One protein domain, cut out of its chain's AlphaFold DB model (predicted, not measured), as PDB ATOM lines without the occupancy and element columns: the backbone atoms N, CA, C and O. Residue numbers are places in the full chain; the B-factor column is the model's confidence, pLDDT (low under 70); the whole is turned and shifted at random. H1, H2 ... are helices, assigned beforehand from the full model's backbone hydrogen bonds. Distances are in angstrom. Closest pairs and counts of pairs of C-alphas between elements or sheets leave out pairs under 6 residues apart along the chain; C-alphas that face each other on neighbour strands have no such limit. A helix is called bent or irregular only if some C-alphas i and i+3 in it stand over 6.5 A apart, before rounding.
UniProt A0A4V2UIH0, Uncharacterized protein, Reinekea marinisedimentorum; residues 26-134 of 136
ATOM      1  N   TYR A  26     180.892  48.834 -66.139       51.72
ATOM      2  CA  TYR A  26     180.406  48.468 -64.807       51.72
ATOM      3  C   TYR A  26     179.105  49.226 -64.546       51.72
ATOM      4  O   TYR A  26     178.994  50.375 -64.958       51.72
ATOM      5  N   LYS A  27     178.134  48.645 -63.832       49.94
ATOM      6  CA  LYS A  27     176.832  49.302 -63.560       49.94
ATOM      7  C   LYS A  27     176.940  50.705 -62.920       49.94
ATOM      8  O   LYS A  27     176.008  51.500 -63.005       49.94
ATOM      9  N   ALA A  28     178.077  51.041 -62.307       44.50
ATOM     10  CA  ALA A  28     178.364  52.370 -61.758       44.50
ATOM     11  C   ALA A  28     178.647  53.458 -62.823       44.50
ATOM     12  O   ALA A  28     178.507  54.647 -62.533       44.50
ATOM     13  N   ASP A  29     178.978  53.084 -64.065       43.84
ATOM     14  CA  ASP A  29     179.416  53.999 -65.139       43.84
ATOM     15  C   ASP A  29     178.298  54.958 -65.609       43.84
ATOM     16  O   ASP A  29     178.557  55.990 -66.223       43.84
ATOM     17  N   LYS A  30     177.031  54.660 -65.279       44.75
ATOM     18  CA  LYS A  30     175.859  55.482 -65.641       44.75
ATOM     19  C   LYS A  30     175.367  56.428 -64.540       44.75
ATOM     20  O   LYS A  30     174.520  57.270 -64.818       44.75
ATOM     21  N   THR A  31     175.852  56.301 -63.302       40.91
ATOM     22  CA  THR A  31     175.243  56.981 -62.136       40.91
ATOM     23  C   THR A  31     176.157  57.972 -61.418       40.91
ATOM     24  O   THR A  31     175.717  58.612 -60.468       40.91
ATOM     25  N   GLY A  32     177.415  58.135 -61.848       41.53
ATOM     26  CA  GLY A  32     178.375  58.992 -61.135       41.53
ATOM     27  C   GLY A  32     178.692  58.499 -59.715       41.53
ATOM     28  O   GLY A  32     179.257  59.244 -58.917       41.53
ATOM     29  N   ALA A  33     178.323  57.254 -59.393       35.72
ATOM     30  CA  ALA A  33     178.629  56.612 -58.127       35.72
ATOM     31  C   ALA A  33     180.071  56.091 -58.140       35.72
ATOM     32  O   ALA A  33     180.546  55.559 -59.144       35.72
ATOM     33  N   SER A  34     180.760  56.277 -57.015       39.06
ATOM     34  CA  SER A  34     182.147  55.887 -56.791       39.06
ATOM     35  C   SER A  34     182.461  54.487 -57.323       39.06
ATOM     36  O   SER A  34     181.807  53.504 -56.986       39.06
ATOM     37  N   TYR A  35     183.494  54.452 -58.159       43.34
ATOM     38  CA  TYR A  35     184.199  53.290 -58.687       43.34
ATOM     39  C   TYR A  35     184.325  52.180 -57.624       43.34
ATOM     40  O   TYR A  35     185.001  52.368 -56.617       43.34
ATOM     41  N   GLU A  36     183.721  51.012 -57.857       56.06
ATOM     42  CA  GLU A  36     184.137  49.761 -57.207       56.06
ATOM     43  C   GLU A  36     184.736  48.857 -58.290       56.06
ATOM     44  O   GLU A  36     184.084  47.935 -58.794       56.06
ATOM     45  N   PRO A  37     185.958  49.171 -58.748       65.50
ATOM     46  CA  PRO A  37     186.614  48.381 -59.765       65.50
ATOM     47  C   PRO A  37     186.943  47.022 -59.182       65.50
ATOM     48  O   PRO A  37     186.785  46.771 -57.991       65.50
ATOM     49  N   LEU A  38     187.463  46.152 -60.020       72.19
ATOM     50  CA  LEU A  38     187.915  44.816 -59.669       72.19
ATOM     51  C   LEU A  38     188.656  44.687 -58.315       72.19
ATOM     52  O   LEU A  38     188.585  43.635 -57.697       72.19
ATOM     53  N   GLU A  39     189.268  45.755 -57.797       77.12
ATOM     54  CA  GLU A  39     189.800  45.877 -56.430       77.12
ATOM     55  C   GLU A  39     188.888  45.314 -55.328       77.12
ATOM     56  O   GLU A  39     189.384  44.643 -54.421       77.12
ATOM     57  N   LYS A  40     187.564  45.513 -55.399       79.88
ATOM     58  CA  LYS A  40     186.648  44.950 -54.394       79.88
ATOM     59  C   LYS A  40     186.667  43.427 -54.406       79.88
ATOM     60  O   LYS A  40     186.836  42.805 -53.356       79.88
ATOM     61  N   ILE A  41     186.544  42.827 -55.591       85.50
ATOM     62  CA  ILE A  41     186.597  41.371 -55.723       85.50
ATOM     63  C   ILE A  41     188.017  40.834 -55.514       85.50
ATOM     64  O   ILE A  41     188.177  39.731 -55.002       85.50
ATOM     65  N   TYR A  42     189.055  41.625 -55.793       86.44
ATOM     66  CA  TYR A  42     190.445  41.262 -55.510       86.44
ATOM     67  C   TYR A  42     190.686  41.082 -54.015       86.44
ATOM     68  O   TYR A  42     191.287  40.088 -53.609       86.44
ATOM     69  N   MET A  43     190.185  42.010 -53.198       84.25
ATOM     70  CA  MET A  43     190.271  41.904 -51.743       84.25
ATOM     71  C   MET A  43     189.376  40.784 -51.209       84.25
ATOM     72  O   MET A  43     189.831  39.966 -50.414       84.25
ATOM     73  N   GLN A  44     188.124  40.706 -51.671       85.44
ATOM     74  CA  GLN A  44     187.151  39.727 -51.179       85.44
ATOM     75  C   GLN A  44     187.563  38.281 -51.484       85.44
ATOM     76  O   GLN A  44     187.494  37.431 -50.600       85.44
ATOM     77  N   ALA A  45     188.044  38.009 -52.700       87.44
ATOM     78  CA  ALA A  45     188.532  36.689 -53.095       87.44
ATOM     79  C   ALA A  45     190.002  36.447 -52.695       87.44
ATOM     80  O   ALA A  45     190.560  35.398 -53.021       87.44
ATOM     81  N   SER A  46     190.647  37.397 -51.999       90.25
ATOM     82  CA  SER A  46     192.066  37.330 -51.613       90.25
ATOM     83  C   SER A  46     192.969  36.948 -52.795       90.25
ATOM     84  O   SER A  46     193.748  35.986 -52.743       90.25
ATOM     85  N   LEU A  47     192.811  37.671 -53.907       89.06
ATOM     86  CA  LEU A  47     193.598  37.455 -55.115       89.06
ATOM     87  C   LEU A  47     195.017  37.994 -54.929       89.06
ATOM     88  O   LEU A  47     195.227  39.141 -54.532       89.06
ATOM     89  N   THR A  48     195.998  37.175 -55.281       92.06
ATOM     90  CA  THR A  48     197.393  37.579 -55.446       92.06
ATOM     91  C   THR A  48     197.540  38.531 -56.631       92.06
ATOM     92  O   THR A  48     196.706  38.554 -57.529       92.06
ATOM     93  N   VAL A  49     198.644  39.278 -56.695       89.56
ATOM     94  CA  VAL A  49     198.918  40.207 -57.810       89.56
ATOM     95  C   VAL A  49     198.868  39.509 -59.179       89.56
ATOM     96  O   VAL A  49     198.382  40.085 -60.149       89.56
ATOM     97  N   ALA A  50     199.326  38.255 -59.261       88.38
ATOM     98  CA  ALA A  50     199.258  37.467 -60.490       88.38
ATOM     99  C   ALA A  50     197.807  37.133 -60.881       88.38
ATOM    100  O   ALA A  50     197.421  37.324 -62.031       88.38
ATOM    101  N   GLU A  51     196.986  36.709 -59.920       88.75
ATOM    102  CA  GLU A  51     195.560  36.420 -60.136       88.75
ATOM    103  C   GLU A  51     194.773  37.691 -60.499       88.75
ATOM    104  O   GLU A  51     193.939  37.670 -61.397       88.75
ATOM    105  N   GLN A  52     195.079  38.825 -59.864       88.19
ATOM    106  CA  GLN A  52     194.483  40.122 -60.206       88.19
ATOM    107  C   GLN A  52     194.792  40.523 -61.651       88.19
ATOM    108  O   GLN A  52     193.921  41.037 -62.352       88.19
ATOM    109  N   LYS A  53     196.023  40.274 -62.110       86.62
ATOM    110  CA  LYS A  53     196.420  40.546 -63.493       86.62
ATOM    111  C   LYS A  53     195.596  39.718 -64.483       86.62
ATOM    112  O   LYS A  53     195.074  40.295 -65.428       86.62
ATOM    113  N   ILE A  54     195.412  38.423 -64.217       87.75
ATOM    114  CA  ILE A  54     194.589  37.520 -65.041       87.75
ATOM    115  C   ILE A  54     193.154  38.046 -65.164       87.75
ATOM    116  O   ILE A  54     192.625  38.170 -66.266       87.75
ATOM    117  N   VAL A  55     192.526  38.402 -64.038       85.94
ATOM    118  CA  VAL A  55     191.154  38.936 -64.042       85.94
ATOM    119  C   VAL A  55     191.081  40.264 -64.799       85.94
ATOM    120  O   VAL A  55     190.150  40.491 -65.573       85.94
ATOM    121  N   GLY A  56     192.070  41.138 -64.607       84.25
ATOM    122  CA  GLY A  56     192.168  42.404 -65.325       84.25
ATOM    123  C   GLY A  56     192.289  42.226 -66.841       84.25
ATOM    124  O   GLY A  56     191.612  42.934 -67.585       84.25
ATOM    125  N   GLU A  57     193.107  41.273 -67.291       86.94
ATOM    126  CA  GLU A  57     193.293  40.933 -68.707       86.94
ATOM    127  C   GLU A  57     192.011  40.345 -69.312       86.94
ATOM    128  O   GLU A  57     191.531  40.865 -70.317       86.94
ATOM    129  N   ALA A  58     191.368  39.382 -68.644       86.25
ATOM    130  CA  ALA A  58     190.109  38.796 -69.110       86.25
ATOM    131  C   ALA A  58     188.996  39.850 -69.290       86.25
ATOM    132  O   ALA A  58     188.248  39.847 -70.270       86.25
ATOM    133  N   VAL A  59     188.906  40.814 -68.368       83.38
ATOM    134  CA  VAL A  59     187.952  41.929 -68.476       83.38
ATOM    135  C   VAL A  59     188.341  42.916 -69.579       83.38
ATOM    136  O   VAL A  59     187.462  43.472 -70.247       83.38
ATOM    137  N   ALA A  60     189.634  43.177 -69.775       81.94
ATOM    138  CA  ALA A  60     190.105  44.030 -70.861       81.94
ATOM    139  C   ALA A  60     189.770  43.419 -72.231       81.94
ATOM    140  O   ALA A  60     189.252  44.130 -73.098       81.94
ATOM    141  N   ASP A  61     189.959  42.109 -72.382       83.00
ATOM    142  CA  ASP A  61     189.634  41.362 -73.596       83.00
ATOM    143  C   ASP A  61     188.136  41.402 -73.898       83.00
ATOM    144  O   ASP A  61     187.742  41.734 -75.017       83.00
ATOM    145  N   LEU A  62     187.278  41.195 -72.892       82.88
ATOM    146  CA  LEU A  62     185.827  41.364 -73.043       82.88
ATOM    147  C   LEU A  62     185.460  42.752 -73.575       82.88
ATOM    148  O   LEU A  62     184.669  42.887 -74.514       82.88
ATOM    149  N   LYS A  63     186.048  43.807 -73.001       78.62
ATOM    150  CA  LYS A  63     185.802  45.190 -73.431       78.62
ATOM    151  C   LYS A  63     186.279  45.435 -74.862       78.62
ATOM    152  O   LYS A  63     185.585  46.107 -75.626       78.62
ATOM    153  N   GLN A  64     187.442  44.906 -75.238       80.25
ATOM    154  CA  GLN A  64     187.981  45.027 -76.591       80.25
ATOM    155  C   GLN A  64     187.132  44.262 -77.615       80.25
ATOM    156  O   GLN A  64     186.829  44.796 -78.690       80.25
ATOM    157  N   ASN A  65     186.695  43.050 -77.274       82.50
ATOM    158  CA  ASN A  65     185.822  42.246 -78.116       82.50
ATOM    159  C   ASN A  65     184.481  42.955 -78.324       82.50
ATOM    160  O   ASN A  65     184.006  43.019 -79.457       82.50
ATOM    161  N   ALA A  66     183.908  43.551 -77.272       81.56
ATOM    162  CA  ALA A  66     182.636  44.269 -77.364       81.56
ATOM    163  C   ALA A  66     182.723  45.469 -78.316       81.56
ATOM    164  O   ALA A  66     181.856  45.642 -79.171       81.56
ATOM    165  N   ARG A  67     183.817  46.240 -78.251       80.88
ATOM    166  CA  ARG A  67     184.078  47.346 -79.192       80.88
ATOM    167  C   ARG A  67     184.221  46.858 -80.632       80.88
ATOM    168  O   ARG A  67     183.697  47.478 -81.557       80.88
ATOM    169  N   SER A  68     184.922  45.742 -80.828       81.81
ATOM    170  CA  SER A  68     185.092  45.133 -82.151       81.81
ATOM    171  C   SER A  68     183.747  44.681 -82.722       81.81
ATOM    172  O   SER A  68     183.438  44.972 -83.878       81.81
ATOM    173  N   TRP A  69     182.905  44.056 -81.893       83.88
ATOM    174  CA  TRP A  69     181.552  43.662 -82.273       83.88
ATOM    175  C   TRP A  69     180.671  44.866 -82.607       83.88
ATOM    176  O   TRP A  69     180.010  44.866 -83.644       83.88
ATOM    177  N   GLN A  70     180.730  45.934 -81.803       81.12
ATOM    178  CA  GLN A  70     180.008  47.179 -82.070       81.12
ATOM    179  C   GLN A  70     180.356  47.762 -83.450       81.12
ATOM    180  O   GLN A  70     179.477  48.198 -84.197       81.12
ATOM    181  N   SER A  71     181.641  47.756 -83.809       80.50
ATOM    182  CA  SER A  71     182.103  48.222 -85.119       80.50
ATOM    183  C   SER A  71     181.522  47.368 -86.253       80.50
ATOM    184  O   SER A  71     180.995  47.903 -87.230       80.50
ATOM    185  N   LEU A  72     181.523  46.038 -86.087       82.62
ATOM    186  CA  LEU A  72     180.954  45.099 -87.059       82.62
ATOM    187  C   LEU A  72     179.447  45.300 -87.253       82.62
ATOM    188  O   LEU A  72     178.993  45.376 -88.396       82.62
ATOM    189  N   ILE A  73     178.665  45.417 -86.178       79.19
ATOM    190  CA  ILE A  73     177.217  45.653 -86.303       79.19
ATOM    191  C   ILE A  73     176.935  47.024 -86.929       79.19
ATOM    192  O   ILE A  73     176.077  47.131 -87.799       79.19
ATOM    193  N   THR A  74     177.710  48.058 -86.586       78.50
ATOM    194  CA  THR A  74     177.534  49.416 -87.129       78.50
ATOM    195  C   THR A  74     177.808  49.466 -88.633       78.50
ATOM    196  O   THR A  74     177.112  50.171 -89.367       78.50
ATOM    197  N   ALA A  75     178.799  48.705 -89.109       79.62
ATOM    198  CA  ALA A  75     179.122  48.606 -90.528       79.62
ATOM    199  C   ALA A  75     178.053  47.835 -91.322       79.62
ATOM    200  O   ALA A  75     177.737  48.215 -92.449       79.62
ATOM    201  N   ASN A  76     177.480  46.779 -90.736       76.06
ATOM    202  CA  ASN A  76     176.586  45.858 -91.443       76.06
ATOM    203  C   ASN A  76     175.088  46.182 -91.293       76.06
ATOM    204  O   ASN A  76     174.299  45.751 -92.135       76.06
ATOM    205  N   ARG A  77     174.679  46.982 -90.291       73.06
ATOM    206  CA  ARG A  77     173.256  47.304 -90.034       73.06
ATOM    207  C   ARG A  77     172.535  48.001 -91.188       73.06
ATOM    208  O   ARG A  77     171.319  47.979 -91.241       73.06
ATOM    209  N   LYS A  78     173.269  48.616 -92.123       69.31
ATOM    210  CA  LYS A  78     172.697  49.353 -93.264       69.31
ATOM    211  C   LYS A  78     172.151  48.454 -94.385       69.31
ATOM    212  O   LYS A  78     171.734  48.976 -95.412       69.31
ATOM    213  N   SER A  79     172.196  47.129 -94.227       65.44
ATOM    214  CA  SER A  79     171.611  46.182 -95.183       65.44
ATOM    215  C   SER A  79     170.405  45.471 -94.561       65.44
ATOM    216  O   SER A  79     170.583  44.629 -93.680       65.44
ATOM    217  N   ASP A  80     169.191  45.808 -95.015       57.97
ATOM    218  CA  ASP A  80     167.918  45.312 -94.451       57.97
ATOM    219  C   ASP A  80     167.834  43.775 -94.417       57.97
ATOM    220  O   ASP A  80     167.449  43.189 -93.403       57.97
ATOM    221  N   ASP A  81     168.312  43.097 -95.466       61.59
ATOM    222  CA  ASP A  81     168.293  41.627 -95.565       61.59
ATOM    223  C   ASP A  81     169.190  40.921 -94.526       61.59
ATOM    224  O   ASP A  81     169.110  39.705 -94.331       61.59
ATOM    225  N   SER A  82     170.065  41.661 -93.839       69.38
ATOM    226  CA  SER A  82     171.015  41.108 -92.869       69.38
ATOM    227  C   SER A  82     170.548  41.206 -91.417       69.38
ATOM    228  O   SER A  82     171.147  40.563 -90.550       69.38
ATOM    229  N   LEU A  83     169.485  41.961 -91.118       77.50
ATOM    230  CA  LEU A  83     169.145  42.311 -89.739       77.50
ATOM    231  C   LEU A  83     168.792  41.098 -88.853       77.50
ATOM    232  O   LEU A  83     169.356  40.980 -87.758       77.50
ATOM    233  N   PRO A  84     167.959  40.130 -89.297       80.62
ATOM    234  CA  PRO A  84     167.700  38.917 -88.516       80.62
ATOM    235  C   PRO A  84     168.975  38.098 -88.270       80.62
ATOM    236  O   PRO A  84     169.171  37.537 -87.190       80.62
ATOM    237  N   LYS A  85     169.881  38.072 -89.255       83.06
ATOM    238  CA  LYS A  85     171.173  37.385 -89.162       83.06
ATOM    239  C   LYS A  85     172.105  38.082 -88.166       83.06
ATOM    240  O   LYS A  85     172.704  37.397 -87.341       83.06
ATOM    241  N   LEU A  86     172.180  39.413 -88.177       81.62
ATOM    242  CA  LEU A  86     172.969  40.202 -87.225       81.62
ATOM    243  C   LEU A  86     172.466  40.040 -85.787       81.62
ATOM    244  O   LEU A  86     173.280  39.915 -84.871       81.62
ATOM    245  N   LYS A  87     171.146  39.959 -85.578       82.88
ATOM    246  CA  LYS A  87     170.556  39.665 -84.260       82.88
ATOM    247  C   LYS A  87     170.947  38.274 -83.756       82.88
ATOM    248  O   LYS A  87     171.380  38.137 -82.612       82.88
ATOM    249  N   ALA A  88     170.853  37.252 -84.608       84.69
ATOM    250  CA  ALA A  88     171.271  35.893 -84.258       84.69
ATOM    251  C   ALA A  88     172.775  35.817 -83.940       84.69
ATOM    252  O   ALA A  88     173.170  35.246 -82.922       84.69
ATOM    253  N   GLN A  89     173.611  36.451 -84.767       84.94
ATOM    254  CA  GLN A  89     175.055  36.523 -84.546       84.94
ATOM    255  C   GLN A  89     175.403  37.274 -83.257       84.94
ATOM    256  O   GLN A  89     176.260  36.819 -82.510       84.94
ATOM    257  N   THR A  90     174.704  38.368 -82.953       84.00
ATOM    258  CA  THR A  90     174.914  39.150 -81.725       84.00
ATOM    259  C   THR A  90     174.567  38.342 -80.479       84.00
ATOM    260  O   THR A  90     175.322  38.355 -79.511       84.00
ATOM    261  N   ARG A  91     173.474  37.567 -80.508       83.00
ATOM    262  CA  ARG A  91     173.131  36.661 -79.402       83.00
ATOM    263  C   ARG A  91     174.199  35.586 -79.200       83.00
ATOM    264  O   ARG A  91     174.618  35.346 -78.073       83.00
ATOM    265  N   SER A  92     174.657  34.974 -80.292       84.75
ATOM    266  CA  SER A  92     175.737  33.983 -80.248       84.75
ATOM    267  C   SER A  92     177.041  34.580 -79.721       84.75
ATOM    268  O   SER A  92     177.732  33.933 -78.942       84.75
ATOM    269  N   TYR A  93     177.368  35.804 -80.137       86.19
ATOM    270  CA  TYR A  93     178.547  36.531 -79.690       86.19
ATOM    271  C   TYR A  93     178.512  36.767 -78.176       86.19
ATOM    272  O   TYR A  93     179.463  36.396 -77.494       86.19
ATOM    273  N   LEU A  94     177.410  37.305 -77.642       82.88
ATOM    274  CA  LEU A  94     177.268  37.560 -76.204       82.88
ATOM    275  C   LEU A  94     177.425  36.276 -75.378       82.88
ATOM    276  O   LEU A  94     178.228  36.254 -74.449       82.88
ATOM    277  N   ASN A  95     176.743  35.193 -75.762       82.62
ATOM    278  CA  ASN A  95     176.870  33.905 -75.073       82.62
ATOM    279  C   ASN A  95     178.314  33.378 -75.095       82.62
ATOM    280  O   ASN A  95     178.808  32.886 -74.084       82.62
ATOM    281  N   ALA A  96     179.004  33.508 -76.233       87.62
ATOM    282  CA  ALA A  96     180.391  33.072 -76.365       87.62
ATOM    283  C   ALA A  96     181.355  33.900 -75.501       87.62
ATOM    284  O   ALA A  96     182.310  33.345 -74.972       87.62
ATOM    285  N   GLN A  97     181.111  35.204 -75.328       86.38
ATOM    286  CA  GLN A  97     181.947  36.046 -74.466       86.38
ATOM    287  C   GLN A  97     181.831  35.656 -72.989       86.38
ATOM    288  O   GLN A  97     182.847  35.571 -72.306       86.38
ATOM    289  N   PHE A  98     180.619  35.379 -72.504       79.75
ATOM    290  CA  PHE A  98     180.423  34.943 -71.120       79.75
ATOM    291  C   PHE A  98     180.994  33.549 -70.855       79.75
ATOM    292  O   PHE A  98     181.609  33.352 -69.810       79.75
ATOM    293  N   GLY A  99     180.861  32.619 -71.809       84.56
ATOM    294  CA  GLY A  99     181.507  31.306 -71.716       84.56
ATOM    295  C   GLY A  99     183.035  31.417 -71.705       84.56
ATOM    296  O   GLY A  99     183.681  30.895 -70.808       84.56
ATOM    297  N   ALA A 100     183.611  32.201 -72.623       86.31
ATOM    298  CA  ALA A 100     185.058  32.419 -72.670       86.31
ATOM    299  C   ALA A 100     185.606  33.079 -71.392       86.31
ATOM    300  O   ALA A 100     186.713  32.756 -70.960       86.31
ATOM    301  N   LEU A 101     184.844  33.992 -70.774       87.44
ATOM    302  CA  LEU A 101     185.193  34.566 -69.474       87.44
ATOM    303  C   LEU A 101     185.227  33.492 -68.381       87.44
ATOM    304  O   LEU A 101     186.183  33.448 -67.609       87.44
ATOM    305  N   GLU A 102     184.190  32.658 -68.300       88.38
ATOM    306  CA  GLU A 102     184.113  31.574 -67.319       88.38
ATOM    307  C   GLU A 102     185.288  30.602 -67.476       88.38
ATOM    308  O   GLU A 102     185.998  30.351 -66.501       88.38
ATOM    309  N   ASP A 103     185.549  30.146 -68.703       89.00
ATOM    310  CA  ASP A 103     186.642  29.225 -69.028       89.00
ATOM    311  C   ASP A 103     188.003  29.824 -68.637       89.00
ATOM    312  O   ASP A 103     188.772  29.208 -67.898       89.00
ATOM    313  N   THR A 104     188.268  31.078 -69.033       88.75
ATOM    314  CA  THR A 104     189.531  31.776 -68.721       88.75
ATOM    315  C   THR A 104     189.774  31.855 -67.214       88.75
ATOM    316  O   THR A 104     190.892  31.625 -66.740       88.75
ATOM    317  N   LEU A 105     188.734  32.176 -66.438       90.56
ATOM    318  CA  LEU A 105     188.833  32.270 -64.984       90.56
ATOM    319  C   LEU A 105     189.036  30.895 -64.340       90.56
ATOM    320  O   LEU A 105     189.844  30.785 -63.419       90.56
ATOM    321  N   GLN A 106     188.336  29.855 -64.802       91.50
ATOM    322  CA  GLN A 106     188.444  28.502 -64.247       91.50
ATOM    323  C   GLN A 106     189.781  27.823 -64.564       91.50
ATOM    324  O   GLN A 106     190.285  27.069 -63.733       91.50
ATOM    325  N   GLU A 107     190.372  28.096 -65.728       91.81
ATOM    326  CA  GLU A 107     191.691  27.573 -66.105       91.81
ATOM    327  C   GLU A 107     192.832  28.253 -65.340       91.81
ATOM    328  O   GLU A 107     193.858  27.633 -65.054       91.81
ATOM    329  N   SER A 108     192.654  29.532 -65.001       90.25
ATOM    330  CA  SER A 108     193.743  30.384 -64.517       90.25
ATOM    331  C   SER A 108     193.711  30.650 -63.009       90.25
ATOM    332  O   SER A 108     194.712  31.097 -62.445       90.25
ATOM    333  N   LEU A 109     192.582  30.394 -62.341       90.94
ATOM    334  CA  LEU A 109     192.392  30.628 -60.907       90.94
ATOM    335  C   LEU A 109     191.960  29.343 -60.184       90.94
ATOM    336  O   LEU A 109     191.306  28.481 -60.769       90.94
ATOM    337  N   PRO A 110     192.225  29.220 -58.870       92.94
ATOM    338  CA  PRO A 110     191.596  28.190 -58.052       92.94
ATOM    339  C   PRO A 110     190.067  28.247 -58.177       92.94
ATOM    340  O   PRO A 110     189.484  29.327 -58.098       92.94
ATOM    341  N   LYS A 111     189.415  27.085 -58.309       90.25
ATOM    342  CA  LYS A 111     187.974  26.962 -58.608       90.25
ATOM    343  C   LYS A 111     187.073  27.880 -57.773       90.25
ATOM    344  O   LYS A 111     186.184  28.531 -58.312       90.25
ATOM    345  N   GLU A 112     187.304  27.951 -56.465       90.12
ATOM    346  CA  GLU A 112     186.501  28.778 -55.557       90.12
ATOM    347  C   GLU A 112     186.648  30.280 -55.851       90.12
ATOM    348  O   GLU A 112     185.655  31.006 -55.886       90.12
ATOM    349  N   LYS A 113     187.869  30.735 -56.162       91.50
ATOM    350  CA  LYS A 113     188.146  32.117 -56.576       91.50
ATOM    351  C   LYS A 113     187.563  32.412 -57.955       91.50
ATOM    352  O   LYS A 113     186.946  33.456 -58.128       91.50
ATOM    353  N   ALA A 114     187.711  31.489 -58.908       90.88
ATOM    354  CA  ALA A 114     187.142  31.617 -60.249       90.88
ATOM    355  C   ALA A 114     185.623  31.828 -60.194       90.88
ATOM    356  O   ALA A 114     185.111  32.774 -60.786       90.88
ATOM    357  N   MET A 115     184.917  31.006 -59.410       90.06
ATOM    358  CA  MET A 115     183.468  31.125 -59.220       90.06
ATOM    359  C   MET A 115     183.066  32.454 -58.567       90.06
ATOM    360  O   MET A 115     182.106  33.080 -59.012       90.06
ATOM    361  N   GLN A 116     183.790  32.902 -57.536       89.69
ATOM    362  CA  GLN A 116     183.512  34.187 -56.881       89.69
ATOM    363  C   GLN A 116     183.734  35.373 -57.827       89.69
ATOM    364  O   GLN A 116     182.902  36.279 -57.885       89.69
ATOM    365  N   VAL A 117     184.835  35.359 -58.586       88.12
ATOM    366  CA  VAL A 117     185.150  36.406 -59.563       88.12
ATOM    367  C   VAL A 117     184.121  36.421 -60.685       88.12
ATOM    368  O   VAL A 117     183.596  37.486 -60.998       88.12
ATOM    369  N   TYR A 118     183.789  35.263 -61.253       88.81
ATOM    370  CA  TYR A 118     182.790  35.162 -62.312       88.81
ATOM    371  C   TYR A 118     181.426  35.684 -61.852       88.81
ATOM    372  O   TYR A 118     180.861  36.552 -62.507       88.81
ATOM    373  N   ALA A 119     180.938  35.244 -60.686       87.62
ATOM    374  CA  ALA A 119     179.666  35.713 -60.137       87.62
ATOM    375  C   ALA A 119     179.663  37.230 -59.875       87.62
ATOM    376  O   ALA A 119     178.657  37.903 -60.105       87.62
ATOM    377  N   TYR A 120     180.790  37.791 -59.420       86.00
ATOM    378  CA  TYR A 120     180.928  39.238 -59.266       86.00
ATOM    379  C   TYR A 120     180.860  39.958 -60.615       86.00
ATOM    380  O   TYR A 120     180.161  40.965 -60.729       86.00
ATOM    381  N   LEU A 121     181.569  39.462 -61.628       84.00
ATOM    382  CA  LEU A 121     181.563  40.055 -62.962       84.00
ATOM    383  C   LEU A 121     180.181  39.959 -63.604       84.00
ATOM    384  O   LEU A 121     179.679  40.975 -64.054       84.00
ATOM    385  N   ASP A 122     179.520  38.808 -63.567       83.69
ATOM    386  CA  ASP A 122     178.165  38.642 -64.107       83.69
ATOM    387  C   ASP A 122     177.153  39.607 -63.450       83.69
ATOM    388  O   ASP A 122     176.353  40.264 -64.117       83.69
ATOM    389  N   ALA A 123     177.248  39.800 -62.131       80.38
ATOM    390  CA  ALA A 123     176.348  40.699 -61.411       80.38
ATOM    391  C   ALA A 123     176.628  42.197 -61.651       80.38
ATOM    392  O   ALA A 123     175.692  43.011 -61.614       80.38
ATOM    393  N   ASN A 124     177.893  42.581 -61.862       76.69
ATOM    394  CA  ASN A 124     178.338  43.982 -61.827       76.69
ATOM    395  C   ASN A 124     178.809  44.537 -63.178       76.69
ATOM    396  O   ASN A 124     178.857  45.761 -63.346       76.69
ATOM    397  N   LEU A 125     179.137  43.671 -64.135       74.94
ATOM    398  CA  LEU A 125     179.496  44.026 -65.499       74.94
ATOM    399  C   LEU A 125     178.206  44.148 -66.320       74.94
ATOM    400  O   LEU A 125     177.521  43.182 -66.641       74.94
ATOM    401  N   GLU A 126     177.844  45.376 -66.643       73.31
ATOM    402  CA  GLU A 126     176.762  45.688 -67.557       73.31
ATOM    403  C   GLU A 126     177.121  45.216 -68.973       73.31
ATOM    404  O   GLU A 126     178.149  45.590 -69.550       73.31
ATOM    405  N   THR A 127     176.255  44.373 -69.531       69.00
ATOM    406  CA  THR A 127     176.382  43.901 -70.911       69.00
ATOM    407  C   THR A 127     175.974  45.023 -71.864       69.00
ATOM    408  O   THR A 127     174.946  45.660 -71.626       69.00
ATOM    409  N   PRO A 128     176.726  45.275 -72.950       69.44
ATOM    410  CA  PRO A 128     176.299  46.232 -73.959       69.44
ATOM    411  C   PRO A 128     174.959  45.800 -74.566       69.44
ATOM    412  O   PRO A 128     174.819  44.665 -75.028       69.44
ATOM    413  N   ASP A 129     173.993  46.716 -74.619       74.12
ATOM    414  CA  ASP A 129     172.720  46.472 -75.299       74.12
ATOM    415  C   ASP A 129     172.887  46.644 -76.813       74.12
ATOM    416  O   ASP A 129     172.516  47.656 -77.403       74.12
ATOM    417  N   PHE A 130     173.508  45.654 -77.456       74.50
ATOM    418  CA  PHE A 130     173.677  45.634 -78.910       74.50
ATOM    419  C   PHE A 130     172.351  45.526 -79.666       74.50
ATOM    420  O   PHE A 130     172.302  45.893 -80.838       74.50
ATOM    421  N   PHE A 131     171.287  45.026 -79.030       70.88
ATOM    422  CA  PHE A 131     169.984  44.893 -79.675       70.88
ATOM    423  C   PHE A 131     169.307  46.250 -79.832       70.88
ATOM    424  O   PHE A 131     168.782  46.505 -80.909       70.88
ATOM    425  N   ALA A 132     169.468  47.166 -78.870       73.44
ATOM    426  CA  ALA A 132     169.053  48.558 -79.045       73.44
ATOM    427  C   ALA A 132     169.666  49.214 -80.301       73.44
ATOM    428  O   ALA A 132     168.993  49.982 -80.969       73.44
ATOM    429  N   TYR A 133     170.905  48.874 -80.688       66.00
ATOM    430  CA  TYR A 133     171.524  49.383 -81.930       66.00
ATOM    431  C   TYR A 133     171.003  48.726 -83.218       66.00
ATOM    432  O   TYR A 133     171.280  49.232 -84.310       66.00
ATOM    433  N   LEU A 134     170.364  47.559 -83.101       69.19
ATOM    434  CA  LEU A 134     169.835  46.754 -84.207       69.19
ATOM    435  C   LEU A 134     168.308  46.894 -84.356       69.19
ATOM    436  O   LEU A 134     167.757  46.397 -85.333       69.19
TER     437      LEU A 134
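Overview. This is residues 26 to 134 of the 136 residues of an uncharacterized protein of Reinekea marinisedimentorum (UniProt A0A4V2UIH0). The long helices H4 and H3 lie side by side as a long helical hairpin, and the shorter H5 folds back from the last residues of H4 to pack slantwise on that end of it. The small H2 packs on H5 near the same end, H1 lies off to one side near the last residue of H5, and the unnamed residues 125 to 134 run back toward the turn of the hairpin. The printed part has 109 residues with five named helices, H1 to H5 in chain order, and no named strand; its class is all helix. It is only just loose, close to compact, with a radius of gyration of the C-alphas of 15.8 A, and only just flat, spanning 50 by 34 by 18 A.

Along the chain. H4, the longest helix, holds residues 80 to 108 and is 42.3 A from first to last C-alpha; C-alpha 80 is at (167.918, 45.312, -94.451). H4 has a kink of 27 degrees near residue 87, and it is irregular, with C-alphas 81 and 84 being 7.6 A apart. H3, residues 49 to 76, is 40.8 A long, from C-alpha 49 at (198.918, 40.207, -57.810). H5, residues 111 to 124, is 19.8 A long and ends with C-alpha 124 at (178.338, 43.982, -61.827). H2 is residues 39 to 44. H1 is residues 27 to 30 and only just irregular, with C-alphas 27 and 30 being 6.6 A apart.

Arrangement. H4 and H3 form a helical hairpin and touch at a shallow tilt of 7 degrees, opposite ways; their closest C-alphas, of Leu 101 and Ala 58, are 6.5 A apart. H4 and H5 form a second helical hairpin, at a steep tilt of 36 degrees, only just past shallow. They touch with residues 101 to 108 and 114 to 118 alone, the closest C-alphas being those of Leu 105 and Ala 114 at 5.1 A. H2 and H5 only just touch, with 3 pairs of C-alphas within 8 A; the closest are those of Ile 41 and Val 117, 6.4 A apart. H1 is close to H5 but not clearly touching, and it is apart from H2, H3 and H4. Helix packing is mostly crossed, but only just: 1 of 3 touching pairs is at a shallow tilt. Every O i to N i+4 pair is within hydrogen-bond range in H2, H3 and H5, and 23 of 25 are in H4; H1 is too short for such a pair, and its 1 O i to N i+3 pair is not within range.

Size, cuts and confidence. The C-alphas farthest apart, of Ser 46 and Asp 81, are 50.2 A apart. The printed part has no cut. No link between helices is long. Mean pLDDT of the printed part is 78.5, and it is under 70 at residues 26 to 37, 78 to 82, 127 to 128 and 133 to 134.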